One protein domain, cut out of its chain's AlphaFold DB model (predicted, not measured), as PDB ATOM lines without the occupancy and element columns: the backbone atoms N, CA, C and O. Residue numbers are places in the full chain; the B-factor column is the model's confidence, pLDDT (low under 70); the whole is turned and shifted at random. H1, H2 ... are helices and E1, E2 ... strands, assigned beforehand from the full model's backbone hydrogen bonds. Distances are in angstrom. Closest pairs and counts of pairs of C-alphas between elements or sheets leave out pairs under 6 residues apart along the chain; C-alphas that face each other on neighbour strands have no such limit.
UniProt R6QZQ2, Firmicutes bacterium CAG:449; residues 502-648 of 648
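AT A GLANCE: This is residues 502 to 648 of the 648 residues of a protein of Firmicutes bacterium CAG:449 (UniProt R6QZQ2). The chain is wound in stacked turns, a short and uneven solenoid with three walls, the parallel sheets E1 E2 E3 E6 E9, E4 E7 E10 and E5 E8. H1 and H2 lie in the first turn, between E1 and E2; E3, E4 and E5 follow one turn, E6, E7, H3 and E8 the next, and E9 and E10 begin another, with H3 far from the middle. The printed part has 147 residues, with three named helices and ten named strands in the order E1 H1 H2 E2 E3 E4 E5 E6 E7 H3 E8 E9 E10; the class is mixed, helices and strands, though named elements hold only 60 residues. It is compact, with a radius of gyration of the C-alphas of 14.2 A, and spans 41 by 31 by 28 A.

HOW THE PARTS SIT: Begin at E1, residues 516 to 518, an edge strand. H1, residues 521 to 532, only grazes its sheet with residues 523 to 527; the closest C-alphas of E1 and H1, those of Ile 518 and Tyr 524, are 6.3 A apart. H1 touches H2, residues 538 to 542, with residues 527 to 532 alone, closest at the C-alphas of Thr 531 and Ile 538, 5.0 A. E2, residues 546 to 548, completes a strand-helix-strand unit, two parallel neighbour strands with helices between, its crossover right-handed; N 547 and O 516 are 2.8 A apart. Next in the sheet come E3, residues 576 to 578, with N 546 and O 576 at 2.7 A; E6, residues 604 to 606, with N 577 and O 604 at 2.8 A; and E9, residues 637 to 639, with N 605 and O 637 at 2.8 A. E6 runs on into E7, residues 609 to 614, at 79 degrees, and E9 into E10, residues 642 to 647, at 65 degrees. E7 is parallel to E4, residues 583 to 585, with N 584 and O 609 at 3.0 A, and to E10, with N 644 and O 610 at 2.8 A. H3, residues 617 to 623, only grazes this sheet; the closest C-alphas of H3 and E7, those of Ala 620 and Thr 614, are 6.6 A apart. E5, residues 596 to 598, is parallel to E8, residues 629 to 631, with N 630 and O 596 at 2.9 A. In H1, H2 and H3 every O i to N i+4 pair is within hydrogen-bond range.

IN THESE COORDINATES: Find C-alpha 516 at (116.792, 141.378, 106.626), where E1 begins. H1 runs 16.1 A from C-alpha 521 at (112.761, 138.693, 119.613), and H3 runs 9.9 A. E7 and E10 are each 16.1 A long; E10 ends at C-alpha 647, (91.146, 143.301, 126.962).

THE WHOLE: The C-alphas of Asp 536 and Ser 648, the two farthest apart, are 42.7 A apart. The printed part has no cut, and the link from E2 to E3, 27 residues, is long. The mean pLDDT of the printed part is 79.1; 40 residues are under 70, among them residues 614 to 633.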
ATOM      1  N   PHE A 502     128.762 140.468 115.543       53.44
ATOM      2  CA  PHE A 502     127.890 141.650 115.426       53.44
ATOM      3  C   PHE A 502     127.505 142.062 113.977       53.44
ATOM      4  O   PHE A 502     127.186 143.225 113.754       53.44
ATOM      5  N   ASP A 503     127.554 141.181 112.965       50.97
ATOM      6  CA  ASP A 503     127.115 141.553 111.592       50.97
ATOM      7  C   ASP A 503     126.645 140.378 110.700       50.97
ATOM      8  O   ASP A 503     126.060 140.626 109.648       50.97
ATOM      9  N   SER A 504     126.890 139.105 111.054       54.09
ATOM     10  CA  SER A 504     126.827 137.979 110.093       54.09
ATOM     11  C   SER A 504     125.582 137.081 110.161       54.09
ATOM     12  O   SER A 504     125.421 136.214 109.299       54.09
ATOM     13  N   ASP A 505     124.680 137.292 111.122       65.94
ATOM     14  CA  ASP A 505     123.628 136.314 111.431       65.94
ATOM     15  C   ASP A 505     122.220 136.669 110.916       65.94
ATOM     16  O   ASP A 505     121.348 135.798 110.895       65.94
ATOM     17  N   LEU A 506     121.943 137.892 110.454       80.12
ATOM     18  CA  LEU A 506     120.645 138.179 109.826       80.12
ATOM     19  C   LEU A 506     120.627 137.633 108.394       80.12
ATOM     20  O   LEU A 506     121.542 137.883 107.613       80.12
ATOM     21  N   PHE A 507     119.588 136.872 108.037       84.94
ATOM     22  CA  PHE A 507     119.396 136.470 106.642       84.94
ATOM     23  C   PHE A 507     118.928 137.659 105.810       84.94
ATOM     24  O   PHE A 507     118.087 138.418 106.273       84.94
ATOM     25  N   GLY A 508     119.431 137.764 104.583       86.00
ATOM     26  CA  GLY A 508     119.165 138.873 103.668       86.00
ATOM     27  C   GLY A 508     120.311 139.883 103.620       86.00
ATOM     28  O   GLY A 508     121.197 139.884 104.474       86.00
ATOM     29  N   GLU A 509     120.312 140.742 102.608       88.69
ATOM     30  CA  GLU A 509     121.298 141.818 102.434       88.69
ATOM     31  C   GLU A 509     120.799 143.185 102.944       88.69
ATOM     32  O   GLU A 509     121.532 144.173 102.885       88.69
ATOM     33  N   GLY A 510     119.563 143.255 103.451       90.62
ATOM     34  CA  GLY A 510     118.943 144.492 103.936       90.62
ATOM     35  C   GLY A 510     118.445 145.413 102.821       90.62
ATOM     36  O   GLY A 510     118.173 146.586 103.068       90.62
ATOM     37  N   THR A 511     118.323 144.908 101.594       93.44
ATOM     38  CA  THR A 511     117.795 145.652 100.437       93.44
ATOM     39  C   THR A 511     116.285 145.450 100.304       93.44
ATOM     40  O   THR A 511     115.723 144.572 100.952       93.44
ATOM     41  N   GLU A 512     115.590 146.238  99.476       90.19
ATOM     42  CA  GLU A 512     114.154 146.005  99.245       90.19
ATOM     43  C   GLU A 512     113.881 144.639  98.589       90.19
ATOM     44  O   GLU A 512     112.866 144.008  98.886       90.19
ATOM     45  N   GLU A 513     114.774 144.177  97.708       92.94
ATOM     46  CA  GLU A 513     114.674 142.873  97.049       92.94
ATOM     47  C   GLU A 513     115.090 141.697  97.943       92.94
ATOM     48  O   GLU A 513     114.614 140.581  97.731       92.94
ATOM     49  N   ASP A 514     115.961 141.942  98.923       92.12
ATOM     50  CA  ASP A 514     116.458 140.949  99.874       92.12
ATOM     51  C   ASP A 514     116.548 141.548 101.292       92.12
ATOM     52  O   ASP A 514     117.642 141.887 101.767       92.12
ATOM     53  N   PRO A 515     115.393 141.760 101.952       95.38
ATOM     54  CA  PRO A 515     115.328 142.393 103.263       95.38
ATOM     55  C   PRO A 515     115.906 141.491 104.352       95.38
ATOM     56  O   PRO A 515     115.848 140.265 104.263       95.38
ATOM     57  N   TYR A 516     116.395 142.106 105.429       93.44
ATOM     58  CA  TYR A 516     116.792 141.378 106.626       93.44
ATOM     59  C   TYR A 516     115.589 140.665 107.248       93.44
ATOM     60  O   TYR A 516     114.593 141.288 107.614       93.44
ATOM     61  N   GLN A 517     115.687 139.350 107.373       91.81
ATOM     62  CA  GLN A 517     114.642 138.490 107.911       91.81
ATOM     63  C   GLN A 517     114.734 138.419 109.433       91.81
ATOM     64  O   GLN A 517     115.809 138.170 109.978       91.81
ATOM     65  N   ILE A 518     113.593 138.591 110.100       90.19
ATOM     66  CA  ILE A 518     113.470 138.578 111.558       90.19
ATOM     67  C   ILE A 518     112.546 137.427 111.963       90.19
ATOM     68  O   ILE A 518     111.348 137.431 111.669       90.19
ATOM     69  N   TYR A 519     113.105 136.433 112.640       87.25
ATOM     70  CA  TYR A 519     112.425 135.216 113.075       87.25
ATOM     71  C   TYR A 519     112.011 135.252 114.545       87.25
ATOM     72  O   TYR A 519     111.061 134.555 114.907       87.25
ATOM     73  N   ASP A 520     112.719 136.007 115.391       85.69
ATOM     74  CA  ASP A 520     112.467 136.053 116.832       85.69
ATOM     75  C   ASP A 520     112.857 137.387 117.501       85.69
ATOM     76  O   ASP A 520     113.387 138.310 116.881       85.69
ATOM     77  N   ILE A 521     112.562 137.485 118.802       84.31
ATOM     78  CA  ILE A 521     112.761 138.693 119.613       84.31
ATOM     79  C   ILE A 521     114.228 139.090 119.778       84.31
ATOM     80  O   ILE A 521     114.524 140.262 120.000       84.31
ATOM     81  N   TYR A 522     115.159 138.144 119.671       82.56
ATOM     82  CA  TYR A 522     116.577 138.429 119.858       82.56
ATOM     83  C   TYR A 522     117.155 139.098 118.620       82.56
ATOM     84  O   TYR A 522     117.874 140.081 118.750       82.56
ATOM     85  N   GLU A 523     116.783 138.627 117.428       85.69
ATOM     86  CA  GLU A 523     117.145 139.277 116.163       85.69
ATOM     87  C   GLU A 523     116.547 140.685 116.077       85.69
ATOM     88  O   GLU A 523     117.235 141.634 115.702       85.69
ATOM     89  N   TYR A 524     115.292 140.845 116.509       87.75
ATOM     90  CA  TYR A 524     114.665 142.160 116.604       87.75
ATOM     91  C   TYR A 524     115.397 143.076 117.605       87.75
ATOM     92  O   TYR A 524     115.721 144.219 117.278       87.75
ATOM     93  N   SER A 525     115.700 142.578 118.812       84.88
ATOM     94  CA  SER A 525     116.414 143.344 119.851       84.88
ATOM     95  C   SER A 525     117.816 143.745 119.400       84.88
ATOM     96  O   SER A 525     118.263 144.853 119.670       84.88
ATOM     97  N   TYR A 526     118.487 142.867 118.657       83.75
ATOM     98  CA  TYR A 526     119.795 143.116 118.066       83.75
ATOM     99  C   TYR A 526     119.758 144.246 117.025       83.75
ATOM    100  O   TYR A 526     120.580 145.161 117.071       83.75
ATOM    101  N   ILE A 527     118.770 144.239 116.122       87.88
ATOM    102  CA  ILE A 527     118.570 145.330 115.151       87.88
ATOM    103  C   ILE A 527     118.328 146.651 115.883       87.88
ATOM    104  O   ILE A 527     118.915 147.683 115.550       87.88
ATOM    105  N   SER A 528     117.468 146.608 116.895       86.38
ATOM    106  CA  SER A 528     117.163 147.735 117.767       86.38
ATOM    107  C   SER A 528     118.425 148.270 118.456       86.38
ATOM    108  O   SER A 528     118.701 149.464 118.376       86.38
ATOM    109  N   GLU A 529     119.279 147.415 119.023       84.56
ATOM    110  CA  GLU A 529     120.542 147.821 119.654       84.56
ATOM    111  C   GLU A 529     121.516 148.477 118.660       84.56
ATOM    112  O   GLU A 529     122.049 149.559 118.930       84.56
ATOM    113  N   ILE A 530     121.722 147.874 117.486       84.50
ATOM    114  CA  ILE A 530     122.661 148.395 116.481       84.50
ATOM    115  C   ILE A 530     122.191 149.726 115.902       84.50
ATOM    116  O   ILE A 530     122.999 150.617 115.654       84.50
ATOM    117  N   THR A 531     120.894 149.890 115.682       86.56
ATOM    118  CA  THR A 531     120.360 151.136 115.117       86.56
ATOM    119  C   THR A 531     120.275 152.277 116.132       86.56
ATOM    120  O   THR A 531     120.091 153.427 115.735       86.56
ATOM    121  N   SER A 532     120.447 151.973 117.421       82.69
ATOM    122  CA  SER A 532     120.241 152.915 118.529       82.69
ATOM    123  C   SER A 532     121.525 153.281 119.283       82.69
ATOM    124  O   SER A 532     121.547 154.228 120.067       82.69
ATOM    125  N   THR A 533     122.619 152.550 119.056       79.81
ATOM    126  CA  THR A 533     123.925 152.794 119.682       79.81
ATOM    127  C   THR A 533     124.924 153.343 118.670       79.81
ATOM    128  O   THR A 533     124.941 152.928 117.519       79.81
ATOM    129  N   ASN A 534     125.798 154.264 119.084       74.50
ATOM    130  CA  ASN A 534     126.824 154.827 118.201       74.50
ATOM    131  C   ASN A 534     127.855 153.757 117.784       74.50
ATOM    132  O   ASN A 534     128.777 153.454 118.545       74.50
ATOM    133  N   ASN A 535     127.690 153.187 116.589       76.56
ATOM    134  CA  ASN A 535     128.564 152.165 116.014       76.56
ATOM    135  C   ASN A 535     128.761 152.375 114.501       76.56
ATOM    136  O   ASN A 535     128.021 153.121 113.862       76.56
ATOM    137  N   ASP A 536     129.753 151.694 113.923       81.62
ATOM    138  CA  ASP A 536     130.133 151.847 112.508       81.62
ATOM    139  C   ASP A 536     129.079 151.305 111.516       81.62
ATOM    140  O   ASP A 536     129.163 151.575 110.317       81.62
ATOM    141  N   TYR A 537     128.087 150.547 111.992       81.75
ATOM    142  CA  TYR A 537     127.057 149.894 111.177       81.75
ATOM    143  C   TYR A 537     125.699 150.606 111.229       81.75
ATOM    144  O   TYR A 537     124.769 150.210 110.526       81.75
ATOM    145  N   ILE A 538     125.579 151.668 112.024       85.12
ATOM    146  CA  ILE A 538     124.309 152.330 112.328       85.12
ATOM    147  C   ILE A 538     123.566 152.799 111.065       85.12
ATOM    148  O   ILE A 538     122.377 152.525 110.921       85.12
ATOM    149  N   GLU A 539     124.267 153.402 110.095       85.62
ATOM    150  CA  GLU A 539     123.673 153.858 108.827       85.62
ATOM    151  C   GLU A 539     123.235 152.691 107.929       85.62
ATOM    152  O   GLU A 539     122.222 152.789 107.238       85.62
ATOM    153  N   LYS A 540     123.981 151.577 107.934       87.94
ATOM    154  CA  LYS A 540     123.659 150.381 107.139       87.94
ATOM    155  C   LYS A 540     122.306 149.819 107.568       87.94
ATOM    156  O   LYS A 540     121.457 149.577 106.719       87.94
ATOM    157  N   TYR A 541     122.109 149.640 108.872       89.50
ATOM    158  CA  TYR A 541     120.894 149.040 109.420       89.50
ATOM    159  C   TYR A 541     119.725 150.037 109.500       89.50
ATOM    160  O   TYR A 541     118.596 149.679 109.190       89.50
ATOM    161  N   ALA A 542     119.966 151.319 109.789       90.19
ATOM    162  CA  ALA A 542     118.898 152.328 109.793       90.19
ATOM    163  C   ALA A 542     118.263 152.566 108.407       90.19
ATOM    164  O   ALA A 542     117.091 152.935 108.306       90.19
ATOM    165  N   ASN A 543     119.018 152.322 107.332       92.19
ATOM    166  CA  ASN A 543     118.542 152.445 105.952       92.19
ATOM    167  C   ASN A 543     118.094 151.100 105.344       92.19
ATOM    168  O   ASN A 543     117.726 151.052 104.170       92.19
ATOM    169  N   ALA A 544     118.152 150.005 106.109       94.19
ATOM    170  CA  ALA A 544     117.865 148.667 105.609       94.19
ATOM    171  C   ALA A 544     116.364 148.364 105.551       94.19
ATOM    172  O   ALA A 544     115.548 148.914 106.293       94.19
ATOM    173  N   SER A 545     116.004 147.427 104.678       95.38
ATOM    174  CA  SER A 545     114.684 146.807 104.681       95.38
ATOM    175  C   SER A 545     114.666 145.554 105.552       95.38
ATOM    176  O   SER A 545     115.617 144.775 105.546       95.38
ATOM    177  N   TYR A 546     113.561 145.347 106.261       95.69
ATOM    178  CA  TYR A 546     113.312 144.267 107.206       95.69
ATOM    179  C   TYR A 546     112.008 143.548 106.871       95.69
ATOM    180  O   TYR A 546     111.042 144.183 106.441       95.69
ATOM    181  N   ILE A 547     111.963 142.237 107.106       95.31
ATOM    182  CA  ILE A 547     110.761 141.419 106.957       95.31
ATOM    183  C   ILE A 547     110.587 140.469 108.145       95.31
ATOM    184  O   ILE A 547     111.527 139.780 108.540       95.31
ATOM    185  N   LEU A 548     109.384 140.406 108.718       93.19
ATOM    186  CA  LEU A 548     109.066 139.402 109.734       93.19
ATOM    187  C   LEU A 548     108.799 138.040 109.086       93.19
ATOM    188  O   LEU A 548     108.077 137.932 108.093       93.19
ATOM    189  N   MET A 549     109.344 136.994 109.696       90.00
ATOM    190  CA  MET A 549     109.160 135.604 109.269       90.00
ATOM    191  C   MET A 549     108.241 134.814 110.201       90.00
ATOM    192  O   MET A 549     107.765 133.746 109.832       90.00
ATOM    193  N   ASN A 550     107.994 135.327 111.406       87.00
ATOM    194  CA  ASN A 550     107.109 134.734 112.399       87.00
ATOM    195  C   ASN A 550     106.381 135.831 113.179       87.00
ATOM    196  O   ASN A 550     106.807 136.986 113.206       87.00
ATOM    197  N   ASP A 551     105.318 135.439 113.881       87.62
ATOM    198  CA  ASP A 551     104.797 136.254 114.975       87.62
ATOM    199  C   ASP A 551     105.840 136.289 116.103       87.62
ATOM    200  O   ASP A 551     106.341 135.238 116.512       87.62
ATOM    201  N   ILE A 552     106.149 137.476 116.626       86.00
ATOM    202  CA  ILE A 552     107.195 137.670 117.638       86.00
ATOM    203  C   ILE A 552     106.569 138.116 118.957       86.00
ATOM    204  O   ILE A 552     105.892 139.144 119.027       86.00
ATOM    205  N   ASP A 553     106.819 137.332 120.007       83.06
ATOM    206  CA  ASP A 553     106.537 137.719 121.389       83.06
ATOM    207  C   ASP A 553     107.590 138.735 121.831       83.06
ATOM    208  O   ASP A 553     108.777 138.419 121.888       83.06
ATOM    209  N   MET A 554     107.155 139.952 122.120       80.69
ATOM    210  CA  MET A 554     108.016 141.070 122.481       80.69
ATOM    211  C   MET A 554     108.465 141.016 123.946       80.69
ATOM    212  O   MET A 554     109.356 141.767 124.344       80.69
ATOM    213  N   ASN A 555     107.912 140.101 124.752       76.38
ATOM    214  CA  ASN A 555     108.370 139.889 126.119       76.38
ATOM    215  C   ASN A 555     109.829 139.404 126.155       76.38
ATOM    216  O   ASN A 555     110.211 138.473 125.444       76.38
ATOM    217  N   ASN A 556     110.598 139.921 127.118       68.44
ATOM    218  CA  ASN A 556     112.000 139.571 127.398       68.44
ATOM    219  C   ASN A 556     113.055 140.116 126.415       68.44
ATOM    220  O   ASN A 556     114.203 139.683 126.498       68.44
ATOM    221  N   GLY A 557     112.719 141.046 125.515       67.19
ATOM    222  CA  GLY A 557     113.748 141.788 124.777       67.19
ATOM    223  C   GLY A 557     114.315 142.951 125.599       67.19
ATOM    224  O   GLY A 557     113.587 143.602 126.345       67.19
ATOM    225  N   GLU A 558     115.623 143.197 125.486       68.56
ATOM    226  CA  GLU A 558     116.328 144.224 126.272       68.56
ATOM    227  C   GLU A 558     116.177 145.642 125.681       68.56
ATOM    228  O   GLU A 558     116.216 146.620 126.427       68.56
ATOM    229  N   LEU A 559     115.953 145.764 124.362       70.62
ATOM    230  CA  LEU A 559     115.673 147.027 123.665       70.62
ATOM    231  C   LEU A 559     114.752 146.779 122.462       70.62
ATOM    232  O   LEU A 559     115.127 146.056 121.542       70.62
ATOM    233  N   LEU A 560     113.568 147.397 122.423       75.56
ATOM    234  CA  LEU A 560     112.487 147.016 121.495       75.56
ATOM    235  C   LEU A 560     112.117 148.074 120.433       75.56
ATOM    236  O   LEU A 560     111.091 147.938 119.759       75.56
ATOM    237  N   THR A 561     112.948 149.096 120.237       83.38
ATOM    238  CA  THR A 561     112.674 150.183 119.288       83.38
ATOM    239  C   THR A 561     113.844 150.366 118.334       83.38
ATOM    240  O   THR A 561     114.948 150.701 118.749       83.38
ATOM    241  N   ILE A 562     113.591 150.180 117.039       87.06
ATOM    242  CA  ILE A 562     114.579 150.404 115.980       87.06
ATOM    243  C   ILE A 562     114.836 151.905 115.848       87.06
ATOM    244  O   ILE A 562     113.884 152.678 115.810       87.06
ATOM    245  N   CYS A 563     116.097 152.327 115.738       86.38
ATOM    246  CA  CYS A 563     116.484 153.741 115.660       86.38
ATOM    247  C   CYS A 563     116.000 154.555 116.877       86.38
ATOM    248  O   CYS A 563     115.374 155.607 116.735       86.38
ATOM    249  N   PHE A 564     116.250 154.044 118.082       81.56
ATOM    250  CA  PHE A 564     115.985 154.713 119.353       81.56
ATOM    251  C   PHE A 564     117.149 155.644 119.758       81.56
ATOM    252  O   PHE A 564     118.310 155.347 119.491       81.56
ATOM    253  N   ASP A 565     116.868 156.774 120.423       75.00
ATOM    254  CA  ASP A 565     117.926 157.684 120.902       75.00
ATOM    255  C   ASP A 565     118.505 157.193 122.227       75.00
ATOM    256  O   ASP A 565     117.878 157.279 123.288       75.00
ATOM    257  N   VAL A 566     119.745 156.718 122.159       69.69
ATOM    258  CA  VAL A 566     120.551 156.383 123.327       69.69
ATOM    259  C   VAL A 566     121.734 157.352 123.385       69.69
ATOM    260  O   VAL A 566     122.640 157.303 122.561       69.69
ATOM    261  N   TRP A 567     121.768 158.215 124.403       66.81
ATOM    262  CA  TRP A 567     122.874 159.153 124.670       66.81
ATOM    263  C   TRP A 567     123.089 160.277 123.633       66.81
ATOM    264  O   TRP A 567     124.192 160.825 123.552       66.81
ATOM    265  N   GLY A 568     122.048 160.695 122.906       66.25
ATOM    266  CA  GLY A 568     122.068 161.863 122.019       66.25
ATOM    267  C   GLY A 568     122.417 161.558 120.560       66.25
ATOM    268  O   GLY A 568     122.671 162.494 119.797       66.25
ATOM    269  N   THR A 569     122.455 160.282 120.164       66.00
ATOM    270  CA  THR A 569     122.512 159.869 118.755       66.00
ATOM    271  C   THR A 569     121.103 159.772 118.185       66.00
ATOM    272  O   THR A 569     120.363 158.843 118.491       66.00
ATOM    273  N   GLN A 570     120.749 160.732 117.331       74.56
ATOM    274  CA  GLN A 570     119.501 160.730 116.569       74.56
ATOM    275  C   GLN A 570     119.757 160.122 115.188       74.56
ATOM    276  O   GLN A 570     120.092 160.838 114.246       74.56
ATOM    277  N   THR A 571     119.654 158.798 115.086       85.50
ATOM    278  CA  THR A 571     119.673 158.109 113.790       85.50
ATOM    279  C   THR A 571     118.256 157.923 113.308       85.50
ATOM    280  O   THR A 571     117.413 157.423 114.043       85.50
ATOM    281  N   GLU A 572     118.007 158.294 112.064       88.12
ATOM    282  CA  GLU A 572     116.693 158.212 111.455       88.12
ATOM    283  C   GLU A 572     116.536 156.921 110.642       88.12
ATOM    284  O   GLU A 572     117.383 156.591 109.813       88.12
ATOM    285  N   PHE A 573     115.427 156.210 110.845       90.69
ATOM    286  CA  PHE A 573     115.059 155.059 110.031       90.69
ATOM    287  C   PHE A 573     114.530 155.525 108.671       90.69
ATOM    288  O   PHE A 573     113.527 156.240 108.614       90.69
ATOM    289  N   THR A 574     115.164 155.111 107.572       91.31
ATOM    290  CA  THR A 574     114.728 155.455 106.198       91.31
ATOM    291  C   THR A 574     114.288 154.243 105.374       91.31
ATOM    292  O   THR A 574     113.805 154.400 104.255       91.31
ATOM    293  N   GLY A 575     114.433 153.035 105.922       92.50
ATOM    294  CA  GLY A 575     114.160 151.788 105.218       92.50
ATOM    295  C   GLY A 575     112.687 151.358 105.182       92.50
ATOM    296  O   GLY A 575     111.755 152.136 105.419       92.50
ATOM    297  N   THR A 576     112.472 150.072 104.891       94.50
ATOM    298  CA  THR A 576     111.146 149.434 104.894       94.50
ATOM    299  C   THR A 576     111.055 148.383 105.993       94.50
ATOM    300  O   THR A 576     111.888 147.496 106.050       94.50
ATOM    301  N   PHE A 577     110.015 148.404 106.818       94.44
ATOM    302  CA  PHE A 577     109.689 147.320 107.743       94.44
ATOM    303  C   PHE A 577     108.397 146.632 107.286       94.44
ATOM    304  O   PHE A 577     107.308 147.207 107.350       94.44
ATOM    305  N   ASP A 578     108.513 145.407 106.780       96.12
ATOM    306  CA  ASP A 578     107.390 144.578 106.345       96.12
ATOM    307  C   ASP A 578     107.058 143.530 107.409       96.12
ATOM    308  O   ASP A 578     107.790 142.571 107.630       96.12
ATOM    309  N   GLY A 579     105.912 143.677 108.062       93.62
ATOM    310  CA  GLY A 579     105.397 142.670 108.974       93.62
ATOM    311  C   GLY A 579     105.012 141.365 108.280       93.62
ATOM    312  O   GLY A 579     104.794 140.384 108.972       93.62
ATOM    313  N   ASN A 580     104.902 141.321 106.946       94.56
ATOM    314  CA  ASN A 580     104.557 140.120 106.178       94.56
ATOM    315  C   ASN A 580     103.275 139.408 106.680       94.56
ATOM    316  O   ASN A 580     103.113 138.195 106.584       94.56
ATOM    317  N   ASN A 581     102.327 140.190 107.205       90.75
ATOM    318  CA  ASN A 581     101.098 139.766 107.888       90.75
ATOM    319  C   ASN A 581     101.304 139.006 109.210       90.75
ATOM    320  O   ASN A 581     100.349 138.420 109.723       90.75
ATOM    321  N   HIS A 582     102.508 139.048 109.773       89.62
ATOM    322  CA  HIS A 582     102.800 138.629 111.136       89.62
ATOM    323  C   HIS A 582     102.495 139.732 112.145       89.62
ATOM    324  O   HIS A 582     102.258 140.901 111.801       89.62
ATOM    325  N   LYS A 583     102.488 139.337 113.419       89.50
ATOM    326  CA  LYS A 583     102.299 140.257 114.535       89.50
ATOM    327  C   LYS A 583     103.491 140.333 115.481       89.50
ATOM    328  O   LYS A 583     104.119 139.325 115.783       89.50
ATOM    329  N   LEU A 584     103.724 141.527 116.011       87.38
ATOM    330  CA  LEU A 584     104.497 141.721 117.237       87.38
ATOM    331  C   LEU A 584     103.498 141.790 118.388       87.38
ATOM    332  O   LEU A 584     102.522 142.544 118.300       87.38
ATOM    333  N   TYR A 585     103.682 140.981 119.429       84.25
ATOM    334  CA  TYR A 585     102.692 140.863 120.497       84.25
ATOM    335  C   TYR A 585     103.298 140.833 121.903       84.25
ATOM    336  O   TYR A 585     104.443 140.447 122.065       84.25
ATOM    337  N   HIS A 586     102.523 141.239 122.915       77.94
ATOM    338  CA  HIS A 586     102.963 141.406 124.313       77.94
ATOM    339  C   HIS A 586     104.094 142.434 124.520       77.94
ATOM    340  O   HIS A 586     105.152 142.128 125.067       77.94
ATOM    341  N   PHE A 587     103.863 143.673 124.095       72.38
ATOM    342  CA  PHE A 587     104.708 144.804 124.486       72.38
ATOM    343  C   PHE A 587     104.636 145.055 126.001       72.38
ATOM    344  O   PHE A 587     103.578 144.862 126.603       72.38
ATOM    345  N   ASP A 588     105.744 145.498 126.599       63.22
ATOM    346  CA  ASP A 588     105.751 146.005 127.974       63.22
ATOM    347  C   ASP A 588     105.174 147.433 127.996       63.22
ATOM    348  O   ASP A 588     105.645 148.316 127.276       63.22
ATOM    349  N   ASP A 589     104.148 147.655 128.819       56.56
ATOM    350  CA  ASP A 589     103.453 148.939 128.971       56.56
ATOM    351  C   ASP A 589     104.337 150.025 129.631       56.56
ATOM    352  O   ASP A 589     103.966 151.201 129.628       56.56
ATOM    353  N   GLU A 590     105.482 149.666 130.231       56.78
ATOM    354  CA  GLU A 590     106.312 150.605 131.006       56.78
ATOM    355  C   GLU A 590     107.233 151.511 130.159       56.78
ATOM    356  O   GLU A 590     107.710 152.531 130.668       56.78
ATOM    357  N   TYR A 591     107.440 151.220 128.867       54.62
ATOM    358  CA  TYR A 591     108.346 151.982 127.993       54.62
ATOM    359  C   TYR A 591     107.638 152.449 126.709       54.62
ATOM    360  O   TYR A 591     107.419 151.687 125.774       54.62
ATOM    361  N   TYR A 592     107.275 153.735 126.667       54.31
ATOM    362  CA  TYR A 592     106.528 154.394 125.582       54.31
ATOM    363  C   TYR A 592     107.350 154.636 124.304       54.31
ATOM    364  O   TYR A 592     107.534 155.785 123.901       54.31
ATOM    365  N   PHE A 593     107.836 153.586 123.647       62.88
ATOM    366  CA  PHE A 593     108.560 153.724 122.382       62.88
ATOM    367  C   PHE A 593     108.084 152.671 121.380       62.88
ATOM    368  O   PHE A 593     108.015 151.486 121.693       62.88
ATOM    369  N   GLY A 594     107.670 153.121 120.194       72.69
ATOM    370  CA  GLY A 594     107.087 152.253 119.175       72.69
ATOM    371  C   GLY A 594     108.085 151.313 118.503       72.69
ATOM    372  O   GLY A 594     109.255 151.253 118.871       72.69
ATOM    373  N   VAL A 595     107.625 150.587 117.480       79.94
ATOM    374  CA  VAL A 595     108.475 149.707 116.648       79.94
ATOM    375  C   VAL A 595     109.670 150.473 116.062       79.94
ATOM    376  O   VAL A 595     110.797 149.980 116.075       79.94
ATOM    377  N   ILE A 596     109.428 151.697 115.581       84.50
ATOM    378  CA  ILE A 596     110.441 152.596 115.015       84.50
ATOM    379  C   ILE A 596     110.517 153.863 115.876       84.50
ATOM    380  O   ILE A 596     109.497 154.463 116.197       84.50
ATOM    381  N   GLY A 597     111.721 154.289 116.245       81.62
ATOM    382  CA  GLY A 597     111.990 155.485 117.039       81.62
ATOM    383  C   GLY A 597     111.927 156.750 116.188       81.62
ATOM    384  O   GLY A 597     110.859 157.350 116.056       81.62
ATOM    385  N   TYR A 598     113.067 157.160 115.627       83.69
ATOM    386  CA  TYR A 598     113.170 158.336 114.756       83.69
ATOM    387  C   TYR A 598     112.946 157.972 113.290       83.69
ATOM    388  O   TYR A 598     113.526 157.023 112.765       83.69
ATOM    389  N   ILE A 599     112.117 158.763 112.613       84.88
ATOM    390  CA  ILE A 599     111.703 158.551 111.222       84.88
ATOM    391  C   ILE A 599     112.474 159.501 110.307       84.88
ATOM    392  O   ILE A 599     112.406 160.717 110.494       84.88
ATOM    393  N   GLY A 600     113.143 158.955 109.295       84.94
ATOM    394  CA  GLY A 600     113.853 159.725 108.274       84.94
ATOM    395  C   GLY A 600     113.021 160.011 107.031       84.94
ATOM    396  O   GLY A 600     111.789 159.999 107.058       84.94
ATOM    397  N   GLU A 601     113.679 160.284 105.907       85.19
ATOM    398  CA  GLU A 601     112.985 160.610 104.658       85.19
ATOM    399  C   GLU A 601     112.248 159.400 104.049       85.19
ATOM    400  O   GLU A 601     112.853 158.526 103.437       85.19
ATOM    401  N   ASN A 602     110.912 159.412 104.126       85.38
ATOM    402  CA  ASN A 602     109.983 158.483 103.456       85.38
ATOM    403  C   ASN A 602     110.107 156.972 103.782       85.38
ATOM    404  O   ASN A 602     109.864 156.166 102.874       85.38
ATOM    405  N   PRO A 603     110.397 156.541 105.024       90.50
ATOM    406  CA  PRO A 603     110.385 155.121 105.355       90.50
ATOM    407  C   PRO A 603     109.000 154.502 105.150       90.50
ATOM    408  O   PRO A 603     107.972 155.192 105.093       90.50
ATOM    409  N   THR A 604     108.970 153.173 105.065       91.69
ATOM    410  CA  THR A 604     107.733 152.407 104.886       91.69
ATOM    411  C   THR A 604     107.542 151.394 106.001       91.69
ATOM    412  O   THR A 604     108.423 150.596 106.282       91.69
ATOM    413  N   LEU A 605     106.352 151.365 106.590       91.62
ATOM    414  CA  LEU A 605     105.887 150.310 107.478       91.62
ATOM    415  C   LEU A 605     104.693 149.619 106.818       91.62
ATOM    416  O   LEU A 605     103.718 150.285 106.458       91.62
ATOM    417  N   LYS A 606     104.745 148.299 106.626       94.12
ATOM    418  CA  LYS A 606     103.667 147.583 105.933       94.12
ATOM    419  C   LYS A 606     103.337 146.210 106.509       94.12
ATOM    420  O   LYS A 606     104.172 145.602 107.154       94.12
ATOM    421  N   ASN A 607     102.107 145.744 106.281       94.81
ATOM    422  CA  ASN A 607     101.587 144.408 106.620       94.81
ATOM    423  C   ASN A 607     101.865 143.947 108.061       94.81
ATOM    424  O   ASN A 607     102.132 142.770 108.289       94.81
ATOM    425  N   LEU A 608     101.833 144.857 109.031       91.56
ATOM    426  CA  LEU A 608     102.205 144.557 110.411       91.56
ATOM    427  C   LEU A 608     101.010 144.673 111.349       91.56
ATOM    428  O   LEU A 608     100.323 145.694 111.346       91.56
ATOM    429  N   THR A 609     100.799 143.666 112.194       89.81
ATOM    430  CA  THR A 609      99.853 143.771 113.310       89.81
ATOM    431  C   THR A 609     100.601 143.962 114.627       89.81
ATOM    432  O   THR A 609     101.507 143.199 114.939       89.81
ATOM    433  N   LEU A 610     100.217 144.954 115.424       84.50
ATOM    434  CA  LEU A 610     100.679 145.086 116.806       84.50
ATOM    435  C   LEU A 610      99.581 144.623 117.750       84.50
ATOM    436  O   LEU A 610      98.442 145.071 117.632       84.50
ATOM    437  N   GLU A 611      99.913 143.733 118.677       82.56
ATOM    438  CA  GLU A 611      98.976 143.204 119.665       82.56
ATOM    439  C   GLU A 611      99.497 143.456 121.085       82.56
ATOM    440  O   GLU A 611     100.530 142.931 121.488       82.56
ATOM    441  N   PHE A 612      98.788 144.251 121.878       74.00
ATOM    442  CA  PHE A 612      99.206 144.561 123.248       74.00
ATOM    443  C   PHE A 612      98.068 144.347 124.249       74.00
ATOM    444  O   PHE A 612      96.891 144.260 123.881       74.00
ATOM    445  N   GLN A 613      98.435 144.228 125.523       70.69
ATOM    446  CA  GLN A 613      97.516 144.117 126.651       70.69
ATOM    447  C   GLN A 613      97.733 145.324 127.549       70.69
ATOM    448  O   GLN A 613      98.841 145.507 128.024       70.69
ATOM    449  N   THR A 614      96.684 146.102 127.813       64.75
ATOM    450  CA  THR A 614      96.751 147.226 128.755       64.75
ATOM    451  C   THR A 614      95.728 147.072 129.877       64.75
ATOM    452  O   THR A 614      94.681 146.443 129.702       64.75
ATOM    453  N   LYS A 615      96.006 147.681 131.033       61.31
ATOM    454  CA  LYS A 615      95.047 147.804 132.144       61.31
ATOM    455  C   LYS A 615      94.156 149.051 132.044       61.31
ATOM    456  O   LYS A 615      93.137 149.096 132.732       61.31
ATOM    457  N   ASP A 616      94.510 150.037 131.211       65.31
ATOM    458  CA  ASP A 616      93.729 151.264 130.992       65.31
ATOM    459  C   ASP A 616      93.498 151.513 129.494       65.31
ATOM    460  O   ASP A 616      94.357 151.995 128.756       65.31
ATOM    461  N   PHE A 617      92.282 151.204 129.042       59.56
ATOM    462  CA  PHE A 617      91.866 151.360 127.648       59.56
ATOM    463  C   PHE A 617      91.982 152.811 127.139       59.56
ATOM    464  O   PHE A 617      92.133 153.041 125.940       59.56
ATOM    465  N   THR A 618      91.912 153.799 128.033       60.25
ATOM    466  CA  THR A 618      91.952 155.224 127.674       60.25
ATOM    467  C   THR A 618      93.357 155.655 127.258       60.25
ATOM    468  O   THR A 618      93.506 156.413 126.297       60.25
ATOM    469  N   ASP A 619      94.381 155.132 127.932       60.50
ATOM    470  CA  ASP A 619      95.786 155.396 127.611       60.50
ATOM    471  C   ASP A 619      96.206 154.641 126.342       60.50
ATOM    472  O   ASP A 619      96.857 155.208 125.467       60.50
ATOM    473  N   ALA A 620      95.729 153.410 126.156       57.62
ATOM    474  CA  ALA A 620      95.995 152.617 124.955       57.62
ATOM    475  C   ALA A 620      95.498 153.251 123.647       57.62
ATOM    476  O   ALA A 620      96.205 153.237 122.639       57.62
ATOM    477  N   VAL A 621      94.287 153.820 123.636       56.34
ATOM    478  CA  VAL A 621      93.724 154.450 122.426       56.34
ATOM    479  C   VAL A 621      94.442 155.757 122.092       56.34
ATOM    480  O   VAL A 621      94.682 156.037 120.918       56.34
ATOM    481  N   ASN A 622      94.822 156.540 123.106       57.47
ATOM    482  CA  ASN A 622      95.580 157.775 122.903       57.47
ATOM    483  C   ASN A 622      97.022 157.504 122.442       57.47
ATOM    484  O   ASN A 622      97.596 158.335 121.739       57.47
ATOM    485  N   ASN A 623      97.569 156.329 122.772       59.41
ATOM    486  CA  ASN A 623      98.942 155.942 122.456       59.41
ATOM    487  C   ASN A 623      99.082 154.953 121.286       59.41
ATOM    488  O   ASN A 623     100.203 154.665 120.884       59.41
ATOM    489  N   ALA A 624      97.977 154.515 120.662       55.19
ATOM    490  CA  ALA A 624      97.941 153.628 119.485       55.19
ATOM    491  C   ALA A 624      98.957 154.011 118.386       55.19
ATOM    492  O   ALA A 624      99.581 153.149 117.773       55.19
ATOM    493  N   PHE A 625      99.127 155.319 118.158       56.06
ATOM    494  CA  PHE A 625     100.063 155.880 117.180       56.06
ATOM    495  C   PHE A 625     101.525 155.854 117.658       56.06
ATOM    496  O   PHE A 625     102.423 155.634 116.847       56.06
ATOM    497  N   TYR A 626     101.759 156.017 118.966       63.06
ATOM    498  CA  TYR A 626     103.086 155.923 119.583       63.06
ATOM    499  C   TYR A 626     103.618 154.481 119.635       63.06
ATOM    500  O   TYR A 626     104.823 154.276 119.667       63.06
ATOM    501  N   TYR A 627     102.750 153.463 119.578       59.75
ATOM    502  CA  TYR A 627     103.201 152.062 119.527       59.75
ATOM    503  C   TYR A 627     103.820 151.668 118.183       59.75
ATOM    504  O   TYR A 627     104.625 150.741 118.124       59.75
ATOM    505  N   PHE A 628     103.497 152.372 117.096       60.25
ATOM    506  CA  PHE A 628     104.262 152.220 115.862       60.25
ATOM    507  C   PHE A 628     105.519 153.099 115.859       60.25
ATOM    508  O   PHE A 628     106.508 152.680 115.262       60.25
ATOM    509  N   LEU A 629     105.484 154.284 116.496       66.19
ATOM    510  CA  LEU A 629     106.423 155.387 116.232       66.19
ATOM    511  C   LEU A 629     106.834 156.194 117.482       66.19
ATOM    512  O   LEU A 629     105.988 156.541 118.299       66.19
ATOM    513  N   GLY A 630     108.117 156.565 117.582       58.25
ATOM    514  CA  GLY A 630     108.694 157.373 118.667       58.25
ATOM    515  C   GLY A 630     108.512 158.899 118.535       58.25
ATOM    516  O   GLY A 630     107.740 159.475 119.298       58.25
ATOM    517  N   ASP A 631     109.232 159.565 117.613       60.81
ATOM    518  CA  ASP A 631     109.257 161.046 117.458       60.81
ATOM    519  C   ASP A 631     109.612 161.505 116.007       60.81
ATOM    520  O   ASP A 631     110.206 160.736 115.247       60.81
ATOM    521  N   TYR A 632     109.234 162.730 115.576       63.38
ATOM    522  CA  TYR A 632     109.049 163.057 114.134       63.38
ATOM    523  C   TYR A 632     109.652 164.378 113.598       63.38
ATOM    524  O   TYR A 632     109.264 165.463 114.043       63.38
ATOM    525  N   PRO A 633     110.391 164.311 112.468       57.41
ATOM    526  CA  PRO A 633     110.506 165.418 111.508       57.41
ATOM    527  C   PRO A 633     109.912 165.135 110.102       57.41
ATOM    528  O   PRO A 633     109.678 166.091 109.357       57.41
ATOM    529  N   HIS A 634     109.635 163.874 109.724       72.69
ATOM    530  CA  HIS A 634     109.397 163.452 108.323       72.69
ATOM    531  C   HIS A 634     108.133 162.580 108.086       72.69
ATOM    532  O   HIS A 634     107.437 162.187 109.021       72.69
ATOM    533  N   VAL A 635     107.785 162.327 106.810       79.88
ATOM    534  CA  VAL A 635     106.587 161.562 106.376       79.88
ATOM    535  C   VAL A 635     106.861 160.052 106.393       79.88
ATOM    536  O   VAL A 635     107.828 159.610 105.783       79.88
ATOM    537  N   LEU A 636     105.971 159.265 107.007       83.38
ATOM    538  CA  LEU A 636     105.998 157.794 107.015       83.38
ATOM    539  C   LEU A 636     104.902 157.205 106.113       83.38
ATOM    540  O   LEU A 636     103.735 157.592 106.209       83.38
ATOM    541  N   ASN A 637     105.254 156.203 105.308       87.56
ATOM    542  CA  ASN A 637     104.294 155.415 104.536       87.56
ATOM    543  C   ASN A 637     103.807 154.211 105.354       87.56
ATOM    544  O   ASN A 637     104.576 153.290 105.605       87.56
ATOM    545  N   VAL A 638     102.527 154.181 105.741       87.81
ATOM    546  CA  VAL A 638     101.924 153.056 106.486       87.81
ATOM    547  C   VAL A 638     100.930 152.305 105.600       87.81
ATOM    548  O   VAL A 638      99.975 152.902 105.100       87.81
ATOM    549  N   ILE A 639     101.129 150.998 105.394       91.94
ATOM    550  CA  ILE A 639     100.339 150.186 104.450       91.94
ATOM    551  C   ILE A 639      99.857 148.894 105.122       91.94
ATOM    552  O   ILE A 639     100.658 148.037 105.457       91.94
ATOM    553  N   ASN A 640      98.543 148.680 105.245       91.75
ATOM    554  CA  ASN A 640      97.980 147.433 105.801       91.75
ATOM    555  C   ASN A 640      98.514 147.082 107.212       91.75
ATOM    556  O   ASN A 640      98.797 145.926 107.517       91.75
ATOM    557  N   CYS A 641      98.670 148.091 108.071       88.00
ATOM    558  CA  CYS A 641      99.056 147.893 109.466       88.00
ATOM    559  C   CYS A 641      97.834 147.962 110.385       88.00
ATOM    560  O   CYS A 641      96.943 148.789 110.176       88.00
ATOM    561  N   HIS A 642      97.812 147.111 111.408       85.88
ATOM    562  CA  HIS A 642      96.701 146.971 112.348       85.88
ATOM    563  C   HIS A 642      97.207 147.051 113.786       85.88
ATOM    564  O   HIS A 642      98.309 146.605 114.088       85.88
ATOM    565  N   VAL A 643      96.386 147.585 114.686       80.38
ATOM    566  CA  VAL A 643      96.657 147.595 116.129       80.38
ATOM    567  C   VAL A 643      95.497 146.924 116.830       80.38
ATOM    568  O   VAL A 643      94.344 147.315 116.640       80.38
ATOM    569  N   THR A 644      95.804 145.923 117.643       78.75
ATOM    570  CA  THR A 644      94.832 145.147 118.403       78.75
ATOM    571  C   THR A 644      95.149 145.267 119.888       78.75
ATOM    572  O   THR A 644      96.216 144.869 120.340       78.75
ATOM    573  N   CYS A 645      94.203 145.791 120.663       73.38
ATOM    574  CA  CYS A 645      94.265 145.752 122.120       73.38
ATOM    575  C   CYS A 645      93.466 144.541 122.611       73.38
ATOM    576  O   CYS A 645      92.257 144.456 122.378       73.38
ATOM    577  N   LEU A 646      94.124 143.616 123.305       69.19
ATOM    578  CA  LEU A 646      93.454 142.517 123.992       69.19
ATOM    579  C   LEU A 646      93.000 143.013 125.373       69.19
ATOM    580  O   LEU A 646      93.815 143.466 126.172       69.19
ATOM    581  N   ASN A 647      91.694 142.967 125.643       59.22
ATOM    582  CA  ASN A 647      91.146 143.301 126.962       59.22
ATOM    583  C   ASN A 647      91.593 142.233 127.975       59.22
ATOM    584  O   ASN A 647      91.380 141.046 127.719       59.22
ATOM    585  N   SER A 648      92.189 142.656 129.097       48.94
ATOM    586  CA  SER A 648      92.569 141.776 130.214       48.94
ATOM    587  C   SER A 648      91.364 141.162 130.917       48.94
ATOM    588  O   SER A 648      90.435 141.949 131.228       48.94
TER     589      SER A 648